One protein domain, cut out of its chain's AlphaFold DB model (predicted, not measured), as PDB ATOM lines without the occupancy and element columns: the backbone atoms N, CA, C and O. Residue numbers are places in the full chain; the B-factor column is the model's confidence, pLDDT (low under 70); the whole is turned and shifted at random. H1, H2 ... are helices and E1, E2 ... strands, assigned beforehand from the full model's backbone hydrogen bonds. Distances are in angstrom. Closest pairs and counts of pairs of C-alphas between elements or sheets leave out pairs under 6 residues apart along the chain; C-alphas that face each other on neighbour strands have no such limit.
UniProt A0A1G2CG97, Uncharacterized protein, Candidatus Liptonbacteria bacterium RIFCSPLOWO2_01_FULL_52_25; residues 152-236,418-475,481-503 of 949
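What this domain is: This is residues 152 to 236, 418 to 475 and 481 to 503 of the 949 residues of an uncharacterized protein of Candidatus Liptonbacteria bacterium RIFCSPLOWO2_01_FULL_52_25 (UniProt A0A1G2CG97). A strongly twisted five-stranded sheet has the short helix H3 over one face; over the opposite face, only partly face to face with it, lies a second, two-stranded sheet of E1 and E2, with H1 packed on its far side. H2 and H5 lie near one end of the longest axis, and residues 218 to 224, of which 223 and 224 belong to H2, stick out there. The printed part has 166 residues, in the order E1 H1 E2 H2 E3 E4 H3 H4 E5 E6 E7 H5; the class is mixed, helices and strands, with 73 residues in named elements, under half. The large sheet has the order E3, E4, E5, E7, E6 and is mixed, while E1 and E2 are parallel. The whole is only just compact, close to loose, with a radius of gyration of the C-alphas of 18.3 A and spans of 59 by 39 by 30 A.

How they stand to each other: Start at residues 160 to 161, which pair, parallel, with residues 420 to 421 of E3, residues 418 to 422. E1, residues 169 to 175, H1, residues 191 to 201, and E2, residues 206 to 210, form a strand-helix-strand unit, two parallel neighbour strands with a helix between, its crossover right-handed. Look at N 174 and O 208, 2.8 A apart. The closest C-alphas of E1 and H1 are those of Ala 172 and Ala 199, 7.2 A apart. H2, residues 223 to 231, is not on the large sheet. E3 and E4, residues 425 to 430, form a hairpin; N 420 and O 427 are 2.9 A apart. E4, H3, residues 441 to 446, H4, residues 450 to 454, and E5, residues 461 to 464, form a second such unit, also right-handed; N 430 and O 463 are 2.8 A apart. E7, residues 487 to 492, is parallel to E5, with N 464 and O 491 2.8 A apart, and antiparallel to E6, residues 472 to 475, with N 475 and O 490 3.0 A apart. H3 is on the sheet at a height of 8.6 A, over E7 and along the strands, at 14 degrees on the local plane; its closest C-alphas to E7 are those of Leu 442 and Val 492, 6.5 A. H4 and H5, residues 499 to 503, are not on that sheet. Every O i to N i+4 pair is within hydrogen-bond range in H1, H3, H4 and H5; in H2, 4 of 5 are.

Where its parts are: Find C-alpha 169 at (171.771, 112.535, 251.356); from there E1 runs 19.3 A. H1 is 14.9 A long, E2 and H2 are each 13.7 A, E4 is 16.0 A and E7 is 17.1 A. H5 ends at C-alpha 503, (173.727, 114.064, 216.015).

The domain as a whole: The C-alphas farthest apart are those of Thr 236 and Gly 483, 60.7 A. Residues 237 to 417 and 476 to 480 are not printed; the gaps across the cuts, C-alpha to C-alpha, are 34.8 A and 18.9 A. The links E1 to H1 and E2 to H2 are long. Mean pLDDT of the printed part is 90.0, with residues 218 to 221 under 70.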
ATOM      1  N   ASP A 152     196.297 115.338 247.816       84.12
ATOM      2  CA  ASP A 152     196.645 114.191 248.639       84.12
ATOM      3  C   ASP A 152     196.100 112.915 247.996       84.12
ATOM      4  O   ASP A 152     195.022 112.903 247.393       84.12
ATOM      5  N   ALA A 153     196.854 111.823 248.114       86.25
ATOM      6  CA  ALA A 153     196.373 110.522 247.678       86.25
ATOM      7  C   ALA A 153     195.203 110.102 248.578       86.25
ATOM      8  O   ALA A 153     195.386 109.836 249.767       86.25
ATOM      9  N   THR A 154     194.003 110.044 248.003       93.75
ATOM     10  CA  THR A 154     192.809 109.568 248.705       93.75
ATOM     11  C   THR A 154     192.693 108.050 248.584       93.75
ATOM     12  O   THR A 154     193.155 107.439 247.619       93.75
ATOM     13  N   SER A 155     192.096 107.420 249.590       92.75
ATOM     14  CA  SER A 155     191.864 105.972 249.642       92.75
ATOM     15  C   SER A 155     190.602 105.668 250.443       92.75
ATOM     16  O   SER A 155     190.028 106.571 251.047       92.75
ATOM     17  N   ASN A 156     190.192 104.400 250.495       88.69
ATOM     18  CA  ASN A 156     189.038 103.993 251.298       88.69
ATOM     19  C   ASN A 156     189.212 104.326 252.796       88.69
ATOM     20  O   ASN A 156     188.276 104.788 253.438       88.69
ATOM     21  N   ASP A 157     190.429 104.163 253.328       90.62
ATOM     22  CA  ASP A 157     190.749 104.451 254.737       90.62
ATOM     23  C   ASP A 157     191.058 105.935 254.997       90.62
ATOM     24  O   ASP A 157     190.985 106.407 256.132       90.62
ATOM     25  N   LYS A 158     191.439 106.675 253.950       94.12
ATOM     26  CA  LYS A 158     191.745 108.113 253.998       94.12
ATOM     27  C   LYS A 158     191.029 108.840 252.854       94.12
ATOM     28  O   LYS A 158     191.689 109.237 251.886       94.12
ATOM     29  N   PRO A 159     189.692 108.954 252.903       95.50
ATOM     30  CA  PRO A 159     188.930 109.663 251.886       95.50
ATOM     31  C   PRO A 159     189.046 111.180 252.081       95.50
ATOM     32  O   PRO A 159     189.389 111.661 253.161       95.50
ATOM     33  N   TYR A 160     188.708 111.949 251.048       96.31
ATOM     34  CA  TYR A 160     188.479 113.381 251.204       96.31
ATOM     35  C   TYR A 160     187.128 113.612 251.897       96.31
ATOM     36  O   TYR A 160     186.079 113.162 251.423       96.31
ATOM     37  N   GLU A 161     187.153 114.317 253.024       95.75
ATOM     38  CA  GLU A 161     185.970 114.630 253.827       95.75
ATOM     39  C   GLU A 161     185.138 115.736 253.167       95.75
ATOM     40  O   GLU A 161     185.605 116.857 252.960       95.75
ATOM     41  N   THR A 162     183.880 115.432 252.843       95.88
ATOM     42  CA  THR A 162     182.971 116.399 252.215       95.88
ATOM     43  C   THR A 162     182.120 117.142 253.249       95.88
ATOM     44  O   THR A 162     182.013 116.752 254.420       95.88
ATOM     45  N   ALA A 163     181.471 118.221 252.804       93.38
ATOM     46  CA  ALA A 163     180.501 118.967 253.606       93.38
ATOM     47  C   ALA A 163     179.167 118.216 253.807       93.38
ATOM     48  O   ALA A 163     178.352 118.635 254.625       93.38
ATOM     49  N   VAL A 164     178.933 117.113 253.087       93.50
ATOM     50  CA  VAL A 164     177.695 116.325 253.181       93.50
ATOM     51  C   VAL A 164     177.736 115.460 254.441       93.50
ATOM     52  O   VAL A 164     178.658 114.661 254.620       93.50
ATOM     53  N   LYS A 165     176.737 115.613 255.313       92.38
ATOM     54  CA  LYS A 165     176.610 114.911 256.603       92.38
ATOM     55  C   LYS A 165     175.247 114.216 256.710       92.38
ATOM     56  O   LYS A 165     174.327 114.559 255.977       92.38
ATOM     57  N   GLY A 166     175.122 113.286 257.659       89.25
ATOM     58  CA  GLY A 166     173.888 112.538 257.926       89.25
ATOM     59  C   GLY A 166     173.835 111.166 257.247       89.25
ATOM     60  O   GLY A 166     174.679 110.837 256.415       89.25
ATOM     61  N   SER A 167     172.844 110.360 257.636       88.50
ATOM     62  CA  SER A 167     172.590 109.017 257.087       88.50
ATOM     63  C   SER A 167     171.792 109.025 255.785       88.50
ATOM     64  O   SER A 167     171.737 107.998 255.111       88.50
ATOM     65  N   SER A 168     171.190 110.166 255.438       92.50
ATOM     66  CA  SER A 168     170.425 110.346 254.209       92.50
ATOM     67  C   SER A 168     170.899 111.598 253.473       92.50
ATOM     68  O   SER A 168     171.007 112.666 254.077       92.50
ATOM     69  N   TRP A 169     171.219 111.462 252.188       94.88
ATOM     70  CA  TRP A 169     171.771 112.535 251.356       94.88
ATOM     71  C   TRP A 169     171.592 112.244 249.863       94.88
ATOM     72  O   TRP A 169     171.460 111.098 249.460       94.88
ATOM     73  N   ASN A 170     171.648 113.285 249.036       94.94
ATOM     74  CA  ASN A 170     171.561 113.226 247.579       94.94
ATOM     75  C   ASN A 170     172.712 114.028 246.955       94.94
ATOM     76  O   ASN A 170     172.870 115.221 247.235       94.94
ATOM     77  N   VAL A 171     173.513 113.387 246.102       97.44
ATOM     78  CA  VAL A 171     174.659 113.994 245.409       97.44
ATOM     79  C   VAL A 171     174.581 113.683 243.919       97.44
ATOM     80  O   VAL A 171     174.549 112.523 243.517       97.44
ATOM     81  N   ALA A 172     174.586 114.720 243.084       97.31
ATOM     82  CA  ALA A 172     174.613 114.548 241.634       97.31
ATOM     83  C   ALA A 172     176.043 114.382 241.104       97.31
ATOM     84  O   ALA A 172     176.978 115.016 241.589       97.31
ATOM     85  N   VAL A 173     176.213 113.568 240.066       98.00
ATOM     86  CA  VAL A 173     177.481 113.325 239.377       98.00
ATOM     87  C   VAL A 173     177.337 113.741 237.916       98.00
ATOM     88  O   VAL A 173     176.612 113.129 237.130       98.00
ATOM     89  N   LEU A 174     178.056 114.801 237.559       97.12
ATOM     90  CA  LEU A 174     178.159 115.351 236.214       97.12
ATOM     91  C   LEU A 174     179.411 114.763 235.579       97.12
ATOM     92  O   LEU A 174     180.527 115.247 235.785       97.12
ATOM     93  N   ASN A 175     179.224 113.682 234.830       96.56
ATOM     94  CA  ASN A 175     180.284 113.092 234.030       96.56
ATOM     95  C   ASN A 175     180.223 113.625 232.595       96.56
ATOM     96  O   ASN A 175     179.153 113.744 232.008       96.56
ATOM     97  N   GLY A 176     181.383 113.938 232.020       91.62
ATOM     98  CA  GLY A 176     181.492 114.237 230.594       91.62
ATOM     99  C   GLY A 176     180.757 115.504 230.177       91.62
ATOM    100  O   GLY A 176     180.164 115.515 229.102       91.62
ATOM    101  N   ALA A 177     180.809 116.561 230.998       87.50
ATOM    102  CA  ALA A 177     180.298 117.879 230.611       87.50
ATOM    103  C   ALA A 177     180.976 118.387 229.326       87.50
ATOM    104  O   ALA A 177     180.343 119.083 228.536       87.50
ATOM    105  N   ASN A 178     182.250 118.013 229.118       88.25
ATOM    106  CA  ASN A 178     182.996 118.180 227.869       88.25
ATOM    107  C   ASN A 178     182.831 119.581 227.247       88.25
ATOM    108  O   ASN A 178     182.629 119.726 226.036       88.25
ATOM    109  N   LEU A 179     182.904 120.630 228.075       90.50
ATOM    110  CA  LEU A 179     182.717 121.991 227.590       90.50
ATOM    111  C   LEU A 179     183.779 122.299 226.530       90.50
ATOM    112  O   LEU A 179     184.952 122.006 226.742       90.50
ATOM    113  N   GLY A 180     183.371 122.900 225.413       88.75
ATOM    114  CA  GLY A 180     184.236 123.167 224.258       88.75
ATOM    115  C   GLY A 180     183.853 122.365 223.016       88.75
ATOM    116  O   GLY A 180     184.273 122.721 221.917       88.75
ATOM    117  N   LEU A 181     183.006 121.343 223.162       89.12
ATOM    118  CA  LEU A 181     182.299 120.713 222.047       89.12
ATOM    119  C   LEU A 181     181.240 121.640 221.445       89.12
ATOM    120  O   LEU A 181     180.818 122.608 222.082       89.12
ATOM    121  N   GLN A 182     180.792 121.327 220.227       87.75
ATOM    122  CA  GLN A 182     179.601 121.950 219.650       87.75
ATOM    123  C   GLN A 182     178.410 121.867 220.620       87.75
ATOM    124  O   GLN A 182     178.226 120.876 221.320       87.75
ATOM    125  N   TYR A 183     177.602 122.923 220.665       87.81
ATOM    126  CA  TYR A 183     176.483 123.037 221.596       87.81
ATOM    127  C   TYR A 183     175.298 123.763 220.953       87.81
ATOM    128  O   TYR A 183     175.489 124.583 220.042       87.81
ATOM    129  N   ASN A 184     174.093 123.485 221.462       88.38
ATOM    130  CA  ASN A 184     172.890 124.249 221.149       88.38
ATOM    131  C   ASN A 184     173.068 125.689 221.667       88.38
ATOM    132  O   ASN A 184     173.278 125.879 222.868       88.38
ATOM    133  N   PRO A 185     173.008 126.716 220.800       87.62
ATOM    134  CA  PRO A 185     173.271 128.092 221.202       87.62
ATOM    135  C   PRO A 185     172.253 128.656 222.196       87.62
ATOM    136  O   PRO A 185     172.522 129.719 222.751       87.62
ATOM    137  N   LEU A 186     171.116 127.996 222.426       88.75
ATOM    138  CA  LEU A 186     170.144 128.363 223.453       88.75
ATOM    139  C   LEU A 186     170.644 127.925 224.833       88.75
ATOM    140  O   LEU A 186     170.774 126.739 225.125       88.75
ATOM    141  N   ILE A 187     170.911 128.891 225.717       87.50
ATOM    142  CA  ILE A 187     171.471 128.582 227.042       87.50
ATOM    143  C   ILE A 187     170.477 127.851 227.953       87.50
ATOM    144  O   ILE A 187     170.894 127.195 228.900       87.50
ATOM    145  N   GLU A 188     169.176 128.013 227.708       85.19
ATOM    146  CA  GLU A 188     168.110 127.341 228.464       85.19
ATOM    147  C   GLU A 188     168.043 125.836 228.178       85.19
ATOM    148  O   GLU A 188     167.591 125.096 229.039       85.19
ATOM    149  N   ASP A 189     168.579 125.391 227.038       87.69
ATOM    150  CA  ASP A 189     168.637 123.978 226.652       87.69
ATOM    151  C   ASP A 189     169.998 123.340 226.979       87.69
ATOM    152  O   ASP A 189     170.227 122.167 226.695       87.69
ATOM    153  N   ASN A 190     170.945 124.098 227.547       91.12
ATOM    154  CA  ASN A 190     172.279 123.584 227.833       91.12
ATOM    155  C   ASN A 190     172.218 122.497 228.930       91.12
ATOM    156  O   ASN A 190     171.911 122.831 230.078       91.12
ATOM    157  N   PRO A 191     172.600 121.232 228.652       93.00
ATOM    158  CA  PRO A 191     172.397 120.130 229.599       93.00
ATOM    159  C   PRO A 191     173.099 120.321 230.944       93.00
ATOM    160  O   PRO A 191     172.557 119.963 231.987       93.00
ATOM    161  N   VAL A 192     174.294 120.923 230.941       94.44
ATOM    162  CA  VAL A 192     175.063 121.200 232.162       94.44
ATOM    163  C   VAL A 192     174.362 122.256 233.010       94.44
ATOM    164  O   VAL A 192     174.246 122.095 234.225       94.44
ATOM    165  N   ARG A 193     173.848 123.321 232.381       93.38
ATOM    166  CA  ARG A 193     173.063 124.339 233.082       93.38
ATOM    167  C   ARG A 193     171.790 123.746 233.676       93.38
ATOM    168  O   ARG A 193     171.518 123.975 234.852       93.38
ATOM    169  N   CYS A 194     171.056 122.964 232.888       92.75
ATOM    170  CA  CYS A 194     169.832 122.308 233.335       92.75
ATOM    171  C   CYS A 194     170.101 121.336 234.487       92.75
ATOM    172  O   CYS A 194     169.339 121.317 235.443       92.75
ATOM    173  N   ALA A 195     171.214 120.596 234.473       94.44
ATOM    174  CA  ALA A 195     171.624 119.746 235.594       94.44
ATOM    175  C   ALA A 195     171.876 120.541 236.887       94.44
ATOM    176  O   ALA A 195     171.388 120.162 237.953       94.44
ATOM    177  N   LEU A 196     172.608 121.659 236.804       94.75
ATOM    178  CA  LEU A 196     172.859 122.544 237.950       94.75
ATOM    179  C   LEU A 196     171.552 123.123 238.506       94.75
ATOM    180  O   LEU A 196     171.339 123.161 239.721       94.75
ATOM    181  N   ALA A 197     170.666 123.555 237.614       92.06
ATOM    182  CA  ALA A 197     169.394 124.144 237.983       92.06
ATOM    183  C   ALA A 197     168.440 123.095 238.581       92.06
ATOM    184  O   ALA A 197     167.868 123.329 239.647       92.06
ATOM    185  N   TYR A 198     168.376 121.894 237.997       91.12
ATOM    186  CA  TYR A 198     167.641 120.745 238.526       91.12
ATOM    187  C   TYR A 198     168.109 120.381 239.940       91.12
ATOM    188  O   TYR A 198     167.282 120.241 240.844       91.12
ATOM    189  N   ALA A 199     169.427 120.322 240.169       92.44
ATOM    190  CA  ALA A 199     170.011 120.074 241.488       92.44
ATOM    191  C   ALA A 199     169.662 121.170 242.510       92.44
ATOM    192  O   ALA A 199     169.415 120.873 243.680       92.44
ATOM    193  N   ARG A 200     169.591 122.440 242.083       92.00
ATOM    194  CA  ARG A 200     169.122 123.553 242.927       92.00
ATOM    195  C   ARG A 200     167.644 123.402 243.272       92.00
ATOM    196  O   ARG A 200     167.274 123.607 244.425       92.00
ATOM    197  N   HIS A 201     166.806 123.091 242.286       87.69
ATOM    198  CA  HIS A 201     165.362 122.945 242.462       87.69
ATOM    199  C   HIS A 201     165.008 121.801 243.421       87.69
ATOM    200  O   HIS A 201     164.112 121.973 244.243       87.69
ATOM    201  N   HIS A 202     165.774 120.709 243.391       86.06
ATOM    202  CA  HIS A 202     165.608 119.551 244.276       86.06
ATOM    203  C   HIS A 202     166.489 119.597 245.537       86.06
ATOM    204  O   HIS A 202     166.550 118.621 246.278       86.06
ATOM    205  N   GLN A 203     167.174 120.720 245.791       91.19
ATOM    206  CA  GLN A 203     167.972 120.959 247.001       91.19
ATOM    207  C   GLN A 203     169.018 119.868 247.301       91.19
ATOM    208  O   GLN A 203     169.182 119.439 248.442       91.19
ATOM    209  N   TYR A 204     169.752 119.418 246.282       93.69
ATOM    210  CA  TYR A 204     170.788 118.396 246.462       93.69
ATOM    211  C   TYR A 204     171.909 118.858 247.402       93.69
ATOM    212  O   TYR A 204     172.283 120.032 247.424       93.69
ATOM    213  N   ASN A 205     172.482 117.918 248.161       96.19
ATOM    214  CA  ASN A 205     173.489 118.213 249.182       96.19
ATOM    215  C   ASN A 205     174.863 118.560 248.587       96.19
ATOM    216  O   ASN A 205     175.674 119.211 249.244       96.19
ATOM    217  N   GLY A 206     175.137 118.133 247.353       96.75
ATOM    218  CA  GLY A 206     176.377 118.444 246.651       96.75
ATOM    219  C   GLY A 206     176.399 117.915 245.222       96.75
ATOM    220  O   GLY A 206     175.482 117.213 244.785       96.75
ATOM    221  N   MET A 207     177.460 118.255 244.492       97.44
ATOM    222  CA  MET A 207     177.676 117.798 243.118       97.44
ATOM    223  C   MET A 207     179.132 117.396 242.891       97.44
ATOM    224  O   MET A 207     180.035 118.048 243.409       97.44
ATOM    225  N   VAL A 208     179.370 116.363 242.089       98.06
ATOM    226  CA  VAL A 208     180.701 115.960 241.620       98.06
ATOM    227  C   VAL A 208     180.789 116.199 240.118       98.06
ATOM    228  O   VAL A 208     179.940 115.726 239.371       98.06
ATOM    229  N   CYS A 209     181.820 116.909 239.668       97.25
ATOM    230  CA  CYS A 209     182.070 117.204 238.258       97.25
ATOM    231  C   CYS A 209     183.355 116.516 237.788       97.25
ATOM    232  O   CYS A 209     184.421 116.685 238.384       97.25
ATOM    233  N   THR A 210     183.258 115.774 236.687       96.25
ATOM    234  CA  THR A 210     184.378 115.062 236.050       96.25
ATOM    235  C   THR A 210     184.341 115.281 234.538       96.25
ATOM    236  O   THR A 210     183.268 115.526 233.980       96.25
ATOM    237  N   ASN A 211     185.492 115.184 233.860       93.81
ATOM    238  CA  ASN A 211     185.599 115.407 232.410       93.81
ATOM    239  C   ASN A 211     184.932 116.748 232.011       93.81
ATOM    240  O   ASN A 211     183.998 116.800 231.205       93.81
ATOM    241  N   MET A 212     185.359 117.828 232.671       93.81
ATOM    242  CA  MET A 212     184.747 119.160 232.617       93.81
ATOM    243  C   MET A 212     185.039 119.882 231.300       93.81
ATOM    244  O   MET A 212     184.232 120.706 230.862       93.81
ATOM    245  N   LEU A 213     186.192 119.601 230.690       91.50
ATOM    246  CA  LEU A 213     186.708 120.302 229.522       91.50
ATOM    247  C   LEU A 213     186.948 119.355 228.343       91.50
ATOM    248  O   LEU A 213     187.477 118.249 228.477       91.50
ATOM    249  N   TRP A 214     186.646 119.860 227.155       88.94
ATOM    250  CA  TRP A 214     187.128 119.356 225.882       88.94
ATOM    251  C   TRP A 214     187.877 120.486 225.169       88.94
ATOM    252  O   TRP A 214     187.323 121.550 224.897       88.94
ATOM    253  N   PHE A 215     189.168 120.289 224.907       84.50
ATOM    254  CA  PHE A 215     190.022 121.340 224.360       84.50
ATOM    255  C   PHE A 215     191.140 120.756 223.495       84.50
ATOM    256  O   PHE A 215     191.885 119.881 223.944       84.50
ATOM    257  N   ASP A 216     191.297 121.246 222.260       77.56
ATOM    258  CA  ASP A 216     192.395 120.821 221.387       77.56
ATOM    259  C   ASP A 216     193.638 121.699 221.572       77.56
ATOM    260  O   ASP A 216     193.761 122.798 221.037       77.56
ATOM    261  N   PHE A 217     194.602 121.185 222.326       72.88
ATOM    262  CA  PHE A 217     195.833 121.894 222.681       72.88
ATOM    263  C   PHE A 217     196.997 121.665 221.693       72.88
ATOM    264  O   PHE A 217     198.095 122.199 221.885       72.88
ATOM    265  N   LYS A 218     196.820 120.862 220.631       68.75
ATOM    266  CA  LYS A 218     197.905 120.513 219.693       68.75
ATOM    267  C   LYS A 218     197.986 121.489 218.511       68.75
ATOM    268  O   LYS A 218     197.282 121.341 217.519       68.75
ATOM    269  N   LYS A 219     198.946 122.426 218.541       65.00
ATOM    270  CA  LYS A 219     199.202 123.349 217.409       65.00
ATOM    271  C   LYS A 219     199.592 122.624 216.104       65.00
ATOM    272  O   LYS A 219     199.167 123.041 215.032       65.00
ATOM    273  N   ALA A 220     200.367 121.541 216.181       60.88
ATOM    274  CA  ALA A 220     200.847 120.769 215.027       60.88
ATOM    275  C   ALA A 220     200.161 119.392 214.928       60.88
ATOM    276  O   ALA A 220     200.818 118.359 214.883       60.88
ATOM    277  N   GLY A 221     198.825 119.365 214.963       62.12
ATOM    278  CA  GLY A 221     198.040 118.124 214.899       62.12
ATOM    279  C   GLY A 221     197.878 117.516 213.498       62.12
ATOM    280  O   GLY A 221     197.218 116.487 213.372       62.12
ATOM    281  N   GLY A 222     198.433 118.139 212.453       70.81
ATOM    282  CA  GLY A 222     198.208 117.727 211.063       70.81
ATOM    283  C   GLY A 222     196.726 117.821 210.657       70.81
ATOM    284  O   GLY A 222     195.982 118.603 211.257       70.81
ATOM    285  N   PRO A 223     196.266 117.013 209.683       74.00
ATOM    286  CA  PRO A 223     194.867 116.993 209.235       74.00
ATOM    287  C   PRO A 223     193.853 116.743 210.364       74.00
ATOM    288  O   PRO A 223     192.758 117.301 210.358       74.00
ATOM    289  N   MET A 224     194.244 115.986 211.398       74.50
ATOM    290  CA  MET A 224     193.390 115.715 212.562       74.50
ATOM    291  C   MET A 224     193.017 116.970 213.359       74.50
ATOM    292  O   MET A 224     192.021 116.955 214.082       74.50
ATOM    293  N   ARG A 225     193.782 118.061 213.237       78.75
ATOM    294  CA  ARG A 225     193.434 119.344 213.861       78.75
ATOM    295  C   ARG A 225     192.206 119.975 213.206       78.75
ATOM    296  O   ARG A 225     191.345 120.483 213.912       78.75
ATOM    297  N   VAL A 226     192.108 119.905 211.876       79.25
ATOM    298  CA  VAL A 226     190.931 120.382 211.128       79.25
ATOM    299  C   VAL A 226     189.713 119.568 211.536       79.25
ATOM    300  O   VAL A 226     188.681 120.117 211.895       79.25
ATOM    301  N   TYR A 227     189.882 118.251 211.593       76.12
ATOM    302  CA  TYR A 227     188.839 117.336 212.020       76.12
ATOM    303  C   TYR A 227     188.306 117.639 213.437       76.12
ATOM    304  O   TYR A 227     187.101 117.721 213.654       76.12
ATOM    305  N   LYS A 228     189.194 117.883 214.409       79.38
ATOM    306  CA  LYS A 228     188.788 118.314 215.755       79.38
ATOM    307  C   LYS A 228     188.135 119.697 215.765       79.38
ATOM    308  O   LYS A 228     187.235 119.929 216.563       79.38
ATOM    309  N   ALA A 229     188.555 120.611 214.893       81.50
ATOM    310  CA  ALA A 229     187.911 121.915 214.776       81.50
ATOM    311  C   ALA A 229     186.446 121.793 214.319       81.50
ATOM    312  O   ALA A 229     185.618 122.562 214.796       81.50
ATOM    313  N   LEU A 230     186.100 120.791 213.497       80.31
ATOM    314  CA  LEU A 230     184.714 120.549 213.068       80.31
ATOM    315  C   LEU A 230     183.781 120.212 214.235       80.31
ATOM    316  O   LEU A 230     182.627 120.609 214.212       80.31
ATOM    317  N   ILE A 231     184.273 119.536 215.274       84.44
ATOM    318  CA  ILE A 231     183.486 119.186 216.470       84.44
ATOM    319  C   ILE A 231     183.641 120.193 217.621       84.44
ATOM    320  O   ILE A 231     182.999 120.049 218.663       84.44
ATOM    321  N   SER A 232     184.483 121.213 217.440       86.88
ATOM    322  CA  SER A 232     184.671 122.292 218.404       86.88
ATOM    323  C   SER A 232     183.475 123.241 218.385       86.88
ATOM    324  O   SER A 232     182.992 123.647 217.329       86.88
ATOM    325  N   GLY A 233     183.009 123.630 219.567       86.12
ATOM    326  CA  GLY A 233     182.025 124.694 219.754       86.12
ATOM    327  C   GLY A 233     182.646 126.035 220.129       86.12
ATOM    328  O   GLY A 233     181.914 126.987 220.376       86.12
ATOM    329  N   LEU A 234     183.975 126.135 220.214       85.62
ATOM    330  CA  LEU A 234     184.641 127.377 220.603       85.62
ATOM    331  C   LEU A 234     184.508 128.435 219.501       85.62
ATOM    332  O   LEU A 234     185.147 128.343 218.458       85.62
ATOM    333  N   ASN A 235     183.686 129.451 219.765       83.31
ATOM    334  CA  ASN A 235     183.561 130.641 218.923       83.31
ATOM    335  C   ASN A 235     184.555 131.712 219.374       83.31
ATOM    336  O   ASN A 235     184.730 131.898 220.579       83.31
ATOM    337  N   THR A 236     185.140 132.467 218.443       83.75
ATOM    338  CA  THR A 236     186.050 133.569 218.787       83.75
ATOM    339  C   THR A 236     185.352 134.624 219.638       83.75
ATOM    340  O   THR A 236     184.367 135.238 219.222       83.75
ATOM    341  N   THR A 418     189.708 109.043 242.825       96.38
ATOM    342  CA  THR A 418     189.488 109.881 244.014       96.38
ATOM    343  C   THR A 418     188.404 109.282 244.907       96.38
ATOM    344  O   THR A 418     187.355 108.886 244.411       96.38
ATOM    345  N   TYR A 419     188.630 109.242 246.220       97.62
ATOM    346  CA  TYR A 419     187.672 108.744 247.212       97.62
ATOM    347  C   TYR A 419     187.075 109.914 247.989       97.62
ATOM    348  O   TYR A 419     187.811 110.673 248.624       97.62
ATOM    349  N   LEU A 420     185.750 110.051 247.954       97.50
ATOM    350  CA  LEU A 420     185.010 111.095 248.665       97.50
ATOM    351  C   LEU A 420     184.115 110.466 249.731       97.50
ATOM    352  O   LEU A 420     183.462 109.455 249.470       97.50
ATOM    353  N   LYS A 421     184.061 111.072 250.920       96.81
ATOM    354  CA  LYS A 421     183.170 110.632 251.998       96.81
ATOM    355  C   LYS A 421     181.931 111.519 252.089       96.81
ATOM    356  O   LYS A 421     182.054 112.712 252.369       96.81
ATOM    357  N   PHE A 422     180.752 110.934 251.897       96.44
ATOM    358  CA  PHE A 422     179.444 111.573 252.052       96.44
ATOM    359  C   PHE A 422     178.708 110.931 253.235       96.44
ATOM    360  O   PHE A 422     178.416 109.734 253.217       96.44
ATOM    361  N   GLY A 423     178.435 111.702 254.291       93.50
ATOM    362  CA  GLY A 423     177.957 111.122 255.549       93.50
ATOM    363  C   GLY A 423     178.959 110.098 256.093       93.50
ATOM    364  O   GLY A 423     180.144 110.401 256.216       93.50
ATOM    365  N   GLU A 424     178.502 108.874 256.362       91.69
ATOM    366  CA  GLU A 424     179.356 107.755 256.801       91.69
ATOM    367  C   GLU A 424     179.842 106.856 255.652       91.69
ATOM    368  O   GLU A 424     180.481 105.830 255.887       91.69
ATOM    369  N   LYS A 425     179.546 107.216 254.398       93.94
ATOM    370  CA  LYS A 425     179.833 106.384 253.228       93.94
ATOM    371  C   LYS A 425     180.975 106.935 252.393       93.94
ATOM    372  O   LYS A 425     181.029 108.128 252.111       93.94
ATOM    373  N   VAL A 426     181.867 106.044 251.966       95.19
ATOM    374  CA  VAL A 426     182.980 106.363 251.067       95.19
ATOM    375  C   VAL A 426     182.643 105.887 249.660       95.19
ATOM    376  O   VAL A 426     182.277 104.731 249.459       95.19
ATOM    377  N   VAL A 427     182.778 106.789 248.691       97.62
ATOM    378  CA  VAL A 427     182.528 106.535 247.271       97.62
ATOM    379  C   VAL A 427     183.819 106.746 246.489       97.62
ATOM    380  O   VAL A 427     184.436 107.810 246.569       97.62
ATOM    381  N   GLU A 428     184.224 105.741 245.715       97.50
ATOM    382  CA  GLU A 428     185.315 105.856 244.745       97.50
ATOM    383  C   GLU A 428     184.792 106.441 243.432       97.50
ATOM    384  O   GLU A 428     183.867 105.906 242.828       97.50
ATOM    385  N   PHE A 429     185.438 107.486 242.935       97.62
ATOM    386  CA  PHE A 429     185.277 107.975 241.572       97.62
ATOM    387  C   PHE A 429     186.456 107.478 240.740       97.62
ATOM    388  O   PHE A 429     187.590 107.930 240.908       97.62
ATOM    389  N   HIS A 430     186.188 106.517 239.860       95.94
ATOM    390  CA  HIS A 430     187.184 105.873 239.018       95.94
ATOM    391  C   HIS A 430     187.213 106.502 237.623       95.94
ATOM    392  O   HIS A 430     186.223 106.462 236.890       95.94
ATOM    393  N   ILE A 431     188.369 107.029 237.223       93.81
ATOM    394  CA  ILE A 431     188.609 107.534 235.868       93.81
ATOM    395  C   ILE A 431     189.427 106.485 235.104       93.81
ATOM    396  O   ILE A 431     190.597 106.287 235.444       93.81
ATOM    397  N   PRO A 432     188.862 105.807 234.084       91.25
ATOM    398  CA  PRO A 432     189.622 104.844 233.297       91.25
ATOM    399  C   PRO A 432     190.821 105.497 232.601       91.25
ATOM    400  O   PRO A 432     190.765 106.644 232.162       91.25
ATOM    401  N   ASN A 433     191.899 104.736 232.433       84.38
ATOM    402  CA  ASN A 433     193.159 105.198 231.840       84.38
ATOM    403  C   ASN A 433     193.153 105.249 230.297       84.38
ATOM    404  O   ASN A 433     194.207 105.187 229.664       84.38
ATOM    405  N   HIS A 434     191.978 105.337 229.674       87.88
ATOM    406  CA  HIS A 434     191.822 105.413 228.228       87.88
ATOM    407  C   HIS A 434     190.651 106.315 227.850       87.88
ATOM    408  O   HIS A 434     189.773 106.588 228.660       87.88
ATOM    409  N   VAL A 435     190.603 106.703 226.576       88.62
ATOM    410  CA  VAL A 435     189.517 107.512 225.997       88.62
ATOM    411  C   VAL A 435     188.729 106.774 224.911       88.62
ATOM    412  O   VAL A 435     187.881 107.361 224.251       88.62
ATOM    413  N   ARG A 436     189.014 105.488 224.669       91.50
ATOM    414  CA  ARG A 436     188.305 104.687 223.660       91.50
ATOM    415  C   ARG A 436     186.849 104.468 224.078       91.50
ATOM    416  O   ARG A 436     186.599 104.029 225.197       91.50
ATOM    417  N   VAL A 437     185.911 104.699 223.160       92.62
ATOM    418  CA  VAL A 437     184.493 104.373 223.368       92.62
ATOM    419  C   VAL A 437     184.323 102.865 223.478       92.62
ATOM    420  O   VAL A 437     184.813 102.110 222.639       92.62
ATOM    421  N   THR A 438     183.656 102.415 224.533       93.31
ATOM    422  CA  THR A 438     183.371 100.999 224.752       93.31
ATOM    423  C   THR A 438     182.172 100.845 225.678       93.31
ATOM    424  O   THR A 438     181.987 101.621 226.612       93.31
ATOM    425  N   ASP A 439     181.374  99.815 225.428       92.50
ATOM    426  CA  ASP A 439     180.294  99.347 226.303       92.50
ATOM    427  C   ASP A 439     180.799  98.438 227.436       92.50
ATOM    428  O   ASP A 439     180.048  98.084 228.336       92.50
ATOM    429  N   SER A 440     182.084  98.072 227.420       94.69
ATOM    430  CA  SER A 440     182.685  97.112 228.350       94.69
ATOM    431  C   SER A 440     183.333  97.785 229.568       94.69
ATOM    432  O   SER A 440     184.093  97.143 230.287       94.69
ATOM    433  N   LEU A 441     183.057  99.076 229.815       95.44
ATOM    434  CA  LEU A 441     183.625  99.837 230.940       95.44
ATOM    435  C   LEU A 441     183.359  99.156 232.288       95.44
ATOM    436  O   LEU A 441     184.287  98.978 233.075       95.44
ATOM    437  N   LEU A 442     182.107  98.743 232.522       95.81
ATOM    438  CA  LEU A 442     181.710  98.067 233.754       95.81
ATOM    439  C   LEU A 442     182.439  96.728 233.901       95.81
ATOM    440  O   LEU A 442     183.109  96.506 234.905       95.81
ATOM    441  N   ALA A 443     182.391  95.891 232.860       94.38
ATOM    442  CA  ALA A 443     183.058  94.591 232.835       94.38
ATOM    443  C   ALA A 443     184.573  94.687 233.085       94.38
ATOM    444  O   ALA A 443     185.121  93.906 233.859       94.38
ATOM    445  N   ASN A 444     185.256  95.651 232.461       93.69
ATOM    446  CA  ASN A 444     186.702  95.829 232.609       93.69
ATOM    447  C   ASN A 444     187.095  96.205 234.045       93.69
ATOM    448  O   ASN A 444     188.132  95.757 234.529       93.69
ATOM    449  N   TYR A 445     186.276  97.006 234.731       93.62
ATOM    450  CA  TYR A 445     186.518  97.366 236.127       93.62
ATOM    451  C   TYR A 445     186.246  96.189 237.072       93.62
ATOM    452  O   TYR A 445     187.024  95.917 237.989       93.62
ATOM    453  N   THR A 446     185.144  95.472 236.855       91.25
ATOM    454  CA  THR A 446     184.650  94.461 237.796       91.25
ATOM    455  C   THR A 446     185.304  93.099 237.623       91.25
ATOM    456  O   THR A 446     185.393  92.375 238.603       91.25
ATOM    457  N   ASN A 447     185.827  92.734 236.450       86.88
ATOM    458  CA  ASN A 447     186.465  91.425 236.235       86.88
ATOM    459  C   ASN A 447     187.747  91.209 237.065       86.88
ATOM    460  O   ASN A 447     188.231  90.083 237.173       86.88
ATOM    461  N   HIS A 448     188.309  92.261 237.670       82.81
ATOM    462  CA  HIS A 448     189.557  92.202 238.444       82.81
ATOM    463  C   HIS A 448     189.390  92.680 239.898       82.81
ATOM    464  O   HIS A 448     190.352  93.108 240.538       82.81
ATOM    465  N   TYR A 449     188.169  92.603 240.438       86.94
ATOM    466  CA  TYR A 449     187.851  93.096 241.781       86.94
ATOM    467  C   TYR A 449     188.392  92.218 242.926       86.94
ATOM    468  O   TYR A 449     188.783  92.749 243.965       86.94
ATOM    469  N   GLY A 450     188.469  90.894 242.739       86.44
ATOM    470  CA  GLY A 450     188.820  89.926 243.791       86.44
ATOM    471  C   GLY A 450     190.103  90.261 244.567       86.44
ATOM    472  O   GLY A 450     190.054  90.368 245.793       86.44
ATOM    473  N   PRO A 451     191.244  90.541 243.902       88.19
ATOM    474  CA  PRO A 451     192.468  90.956 244.592       88.19
ATOM    475  C   PRO A 451     192.317  92.223 245.446       88.19
ATOM    476  O   PRO A 451     193.010  92.366 246.452       88.19
ATOM    477  N   ARG A 452     191.430  93.154 245.067       88.69
ATOM    478  CA  ARG A 452     191.154  94.367 245.849       88.69
ATOM    479  C   ARG A 452     190.302  94.059 247.077       88.69
ATOM    480  O   ARG A 452     190.576  94.630 248.128       88.69
ATOM    481  N   VAL A 453     189.336  93.143 246.967       87.25
ATOM    482  CA  VAL A 453     188.541  92.654 248.109       87.25
ATOM    483  C   VAL A 453     189.453  91.973 249.130       87.25
ATOM    484  O   VAL A 453     189.457  92.357 250.295       87.25
ATOM    485  N   LEU A 454     190.331  91.066 248.682       85.50
ATOM    486  CA  LEU A 454     191.289  90.368 249.554       85.50
ATOM    487  C   LEU A 454     192.251  91.316 250.290       85.50
ATOM    488  O   LEU A 454     192.713  91.009 251.384       85.50
ATOM    489  N   ARG A 455     192.554  92.477 249.697       86.75
ATOM    490  CA  ARG A 455     193.394  93.527 250.296       86.75
ATOM    491  C   ARG A 455     192.598  94.560 251.098       86.75
ATOM    492  O   ARG A 455     193.187  95.548 251.525       86.75
ATOM    493  N   ASN A 456     191.288  94.369 251.271       83.12
ATOM    494  CA  ASN A 456     190.381  95.330 251.902       83.12
ATOM    495  C   ASN A 456     190.450  96.740 251.264       83.12
ATOM    496  O   ASN A 456     190.329  97.757 251.939       83.12
ATOM    497  N   ALA A 457     190.687  96.789 249.950       85.44
ATOM    498  CA  ALA A 457     190.892  98.007 249.161       85.44
ATOM    499  C   ALA A 457     189.809  98.211 248.083       85.44
ATOM    500  O   ALA A 457     189.932  99.097 247.229       85.44
ATOM    501  N   PHE A 458     188.784  97.354 248.057       87.88
ATOM    502  CA  PHE A 458     187.625  97.521 247.185       87.88
ATOM    503  C   PHE A 458     186.568  98.369 247.909       87.88
ATOM    504  O   PHE A 458     186.208  98.020 249.033       87.88
ATOM    505  N   PRO A 459     186.108  99.488 247.326       88.69
ATOM    506  CA  PRO A 459     185.136 100.363 247.973       88.69
ATOM    507  C   PRO A 459     183.750  99.706 248.023       88.69
ATOM    508  O   PRO A 459     183.390  98.931 247.138       88.69
ATOM    509  N   GLU A 460     182.929 100.081 249.009       91.06
ATOM    510  CA  GLU A 460     181.508  99.691 249.046       91.06
ATOM    511  C   GLU A 460     180.722 100.278 247.862       91.06
ATOM    512  O   GLU A 460     179.684  99.751 247.458       91.06
ATOM    513  N   THR A 461     181.181 101.399 247.303       95.88
ATOM    514  CA  THR A 461     180.561 102.037 246.142       95.88
ATOM    515  C   THR A 461     181.614 102.658 245.234       95.88
ATOM    516  O   THR A 461     182.454 103.434 245.688       95.88
ATOM    517  N   ALA A 462     181.542 102.347 243.941       97.12
ATOM    518  CA  ALA A 462     182.389 102.926 242.906       97.12
ATOM    519  C   ALA A 462     181.554 103.510 241.760       97.12
ATOM    520  O   ALA A 462     180.583 102.903 241.311       97.12
ATOM    521  N   VAL A 463     181.965 104.667 241.249       98.31
ATOM    522  CA  VAL A 463     181.388 105.328 240.077       98.31
ATOM    523  C   VAL A 463     182.475 105.499 239.023       98.31
ATOM    524  O   VAL A 463     183.463 106.200 239.230       98.31
ATOM    525  N   ILE A 464     182.294 104.860 237.873       97.81
ATOM    526  CA  ILE A 464     183.183 104.953 236.717       97.81
ATOM    527  C   ILE A 464     182.773 106.174 235.888       97.81
ATOM    528  O   ILE A 464     181.666 106.222 235.347       97.81
ATOM    529  N   CYS A 465     183.676 107.147 235.750       97.12
ATOM    530  CA  CYS A 465     183.442 108.397 235.023       97.12
ATOM    531  C   CYS A 465     184.346 108.485 233.780       97.12
ATOM    532  O   CYS A 465     185.372 109.168 233.764       97.12
ATOM    533  N   HIS A 466     183.976 107.759 232.722       95.69
ATOM    534  CA  HIS A 466     184.668 107.821 231.429       95.69
ATOM    535  C   HIS A 466     184.156 109.015 230.592       95.69
ATOM    536  O   HIS A 466     182.940 109.205 230.524       95.69
ATOM    537  N   PRO A 467     185.027 109.775 229.893       92.88
ATOM    538  CA  PRO A 467     184.637 110.971 229.125       92.88
ATOM    539  C   PRO A 467     183.682 110.706 227.955       92.88
ATOM    540  O   PRO A 467     183.059 111.641 227.456       92.88
ATOM    541  N   TYR A 468     183.584 109.446 227.521       93.75
ATOM    542  CA  TYR A 468     182.728 108.979 226.423       93.75
ATOM    543  C   TYR A 468     181.958 107.706 226.814       93.75
ATOM    544  O   TYR A 468     181.933 106.731 226.064       93.75
ATOM    545  N   ALA A 469     181.460 107.639 228.053       95.75
ATOM    546  CA  ALA A 469     180.590 106.542 228.487       95.75
ATOM    547  C   ALA A 469     179.299 106.519 227.649       95.75
ATOM    548  O   ALA A 469     178.713 107.571 227.402       95.75
ATOM    549  N   LEU A 470     178.867 105.329 227.217       95.50
ATOM    550  CA  LEU A 470     177.704 105.197 226.335       95.50
ATOM    551  C   LEU A 470     176.372 105.375 227.068       95.50
ATOM    552  O   LEU A 470     175.440 105.954 226.527       95.50
ATOM    553  N   ASN A 471     176.270 104.837 228.278       96.00
ATOM    554  CA  ASN A 471     175.032 104.782 229.038       96.00
ATOM    555  C   ASN A 471     175.310 104.572 230.528       96.00
ATOM    556  O   ASN A 471     176.439 104.279 230.937       96.00
ATOM    557  N   TYR A 472     174.255 104.709 231.329       97.00
ATOM    558  CA  TYR A 472     174.242 104.230 232.702       97.00
ATOM    559  C   TYR A 472     174.306 102.702 232.734       97.00
ATOM    560  O   TYR A 472     173.541 102.032 232.031       97.00
ATOM    561  N   ARG A 473     175.186 102.168 233.586       96.94
ATOM    562  CA  ARG A 473     175.273 100.738 233.904       96.94
ATOM    563  C   ARG A 473     175.503 100.526 235.394       96.94
ATOM    564  O   ARG A 473     176.151 101.350 236.034       96.94
ATOM    565  N   MET A 474     175.036  99.404 235.923       96.31
ATOM    566  CA  MET A 474     175.224  99.000 237.314       96.31
ATOM    567  C   MET A 474     175.528  97.508 237.406       96.31
ATOM    568  O   MET A 474     174.927  96.711 236.689       96.31
ATOM    569  N   THR A 475     176.384  97.126 238.353       94.88
ATOM    570  CA  THR A 475     176.378  95.775 238.931       94.88
ATOM    571  C   THR A 475     176.729  95.806 240.421       94.88
ATOM    572  O   THR A 475     177.126  96.848 240.950       94.88
ATOM    573  N   GLY A 481     184.575  91.052 254.074       76.25
ATOM    574  CA  GLY A 481     185.591  91.718 254.879       76.25
ATOM    575  C   GLY A 481     185.516  91.285 256.334       76.25
ATOM    576  O   GLY A 481     184.436  91.181 256.917       76.25
ATOM    577  N   LYS A 482     186.677  91.025 256.951       75.69
ATOM    578  CA  LYS A 482     186.792  90.643 258.376       75.69
ATOM    579  C   LYS A 482     185.896  89.446 258.761       75.69
ATOM    580  O   LYS A 482     185.336  89.412 259.854       75.69
ATOM    581  N   GLY A 483     185.740  88.484 257.848       72.94
ATOM    582  CA  GLY A 483     184.913  87.287 258.045       72.94
ATOM    583  C   GLY A 483     183.399  87.531 258.000       72.94
ATOM    584  O   GLY A 483     182.637  86.668 258.433       72.94
ATOM    585  N   LYS A 484     182.953  88.696 257.518       80.81
ATOM    586  CA  LYS A 484     181.539  89.016 257.305       80.81
ATOM    587  C   LYS A 484     181.253  89.175 255.819       80.81
ATOM    588  O   LYS A 484     182.043  89.794 255.107       80.81
ATOM    589  N   ARG A 485     180.092  88.662 255.409       84.31
ATOM    590  CA  ARG A 485     179.568  88.843 254.057       84.31
ATOM    591  C   ARG A 485     179.278  90.321 253.810       84.31
ATOM    592  O   ARG A 485     178.659  90.962 254.664       84.31
ATOM    593  N   GLY A 486     179.742  90.853 252.688       87.50
ATOM    594  CA  GLY A 486     179.596  92.263 252.324       87.50
ATOM    595  C   GLY A 486     179.199  92.431 250.865       87.50
ATOM    596  O   GLY A 486     179.220  91.485 250.082       87.50
ATOM    597  N   SER A 487     178.812  93.640 250.471       90.19
ATOM    598  CA  SER A 487     178.448  93.924 249.084       90.19
ATOM    599  C   SER A 487     178.925  95.300 248.648       90.19
ATOM    600  O   SER A 487     178.752  96.288 249.358       90.19
ATOM    601  N   ALA A 488     179.475  95.352 247.441       92.06
ATOM    602  CA  ALA A 488     179.916  96.563 246.779       92.06
ATOM    603  C   ALA A 488     179.090  96.818 245.516       92.06
ATOM    604  O   ALA A 488     178.805  95.892 244.755       92.06
ATOM    605  N   GLN A 489     178.723  98.074 245.280       94.50
ATOM    606  CA  GLN A 489     178.039  98.513 244.064       94.50
ATOM    607  C   GLN A 489     178.995  99.255 243.143       94.50
ATOM    608  O   GLN A 489     179.813 100.062 243.584       94.50
ATOM    609  N   VAL A 490     178.866  98.999 241.847       96.81
ATOM    610  CA  VAL A 490     179.662  99.657 240.815       96.81
ATOM    611  C   VAL A 490     178.724 100.236 239.771       96.81
ATOM    612  O   VAL A 490     177.912  99.512 239.195       96.81
ATOM    613  N   PHE A 491     178.865 101.530 239.518       97.75
ATOM    614  CA  PHE A 491     178.064 102.288 238.566       97.75
ATOM    615  C   PHE A 491     178.943 102.840 237.442       97.75
ATOM    616  O   PHE A 491     180.103 103.182 237.661       97.75
ATOM    617  N   VAL A 492     178.385 102.993 236.247       98.19
ATOM    618  CA  VAL A 492     178.950 103.806 235.163       98.19
ATOM    619  C   VAL A 492     178.090 105.054 235.033       98.19
ATOM    620  O   VAL A 492     176.884 104.951 234.816       98.19
ATOM    621  N   ALA A 493     178.701 106.231 235.166       97.69
ATOM    622  CA  ALA A 493     178.000 107.494 234.961       97.69
ATOM    623  C   ALA A 493     177.898 107.797 233.450       97.69
ATOM    624  O   ALA A 493     178.943 107.835 232.786       97.69
ATOM    625  N   PRO A 494     176.696 108.040 232.890       96.50
ATOM    626  CA  PRO A 494     176.554 108.489 231.504       96.50
ATOM    627  C   PRO A 494     177.188 109.875 231.314       96.50
ATOM    628  O   PRO A 494     177.450 110.580 232.290       96.50
ATOM    629  N   ILE A 495     177.459 110.265 230.066       96.12
ATOM    630  CA  ILE A 495     177.968 111.612 229.770       96.12
ATOM    631  C   ILE A 495     176.822 112.618 229.622       96.12
ATOM    632  O   ILE A 495     175.745 112.272 229.138       96.12
ATOM    633  N   LEU A 496     177.061 113.872 230.000       94.94
ATOM    634  CA  LEU A 496     176.059 114.937 229.982       94.94
ATOM    635  C   LEU A 496     176.236 115.855 228.761       94.94
ATOM    636  O   LEU A 496     176.870 116.906 228.849       94.94
ATOM    637  N   VAL A 497     175.666 115.457 227.620       92.81
ATOM    638  CA  VAL A 497     175.732 116.195 226.341       92.81
ATOM    639  C   VAL A 497     174.368 116.242 225.645       92.81
ATOM    640  O   VAL A 497     173.549 115.355 225.858       92.81
ATOM    641  N   ASP A 498     174.128 117.259 224.810       90.94
ATOM    642  CA  ASP A 498     172.905 117.382 223.997       90.94
ATOM    643  C   ASP A 498     173.068 116.519 222.744       90.94
ATOM    644  O   ASP A 498     173.621 116.945 221.728       90.94
ATOM    645  N   ASP A 499     172.679 115.257 222.855       89.31
ATOM    646  CA  ASP A 499     172.900 114.267 221.813       89.31
ATOM    647  C   ASP A 499     172.037 114.515 220.578       89.31
ATOM    648  O   ASP A 499     172.519 114.327 219.465       89.31
ATOM    649  N   THR A 500     170.810 115.007 220.755       88.75
ATOM    650  CA  THR A 500     169.921 115.361 219.641       88.75
ATOM    651  C   THR A 500     170.557 116.447 218.776       88.75
ATOM    652  O   THR A 500     170.661 116.287 217.559       88.75
ATOM    653  N   PHE A 501     171.046 117.526 219.395       89.56
ATOM    654  CA  PHE A 501     171.750 118.584 218.673       89.56
ATOM    655  C   PHE A 501     173.054 118.079 218.040       89.56
ATOM    656  O   PHE A 501     173.327 118.363 216.875       89.56
ATOM    657  N   LEU A 502     173.865 117.324 218.787       88.62
ATOM    658  CA  LEU A 502     175.157 116.837 218.299       88.62
ATOM    659  C   LEU A 502     175.009 115.875 217.115       88.62
ATOM    660  O   LEU A 502     175.791 115.961 216.173       88.62
ATOM    661  N   ARG A 503     174.010 114.984 217.129       88.31
ATOM    662  CA  ARG A 503     173.727 114.064 216.015       88.31
ATOM    663  C   ARG A 503     173.319 114.812 214.747       88.31
ATOM    664  O   ARG A 503     173.701 114.376 213.666       88.31
TER     665      ARG A 503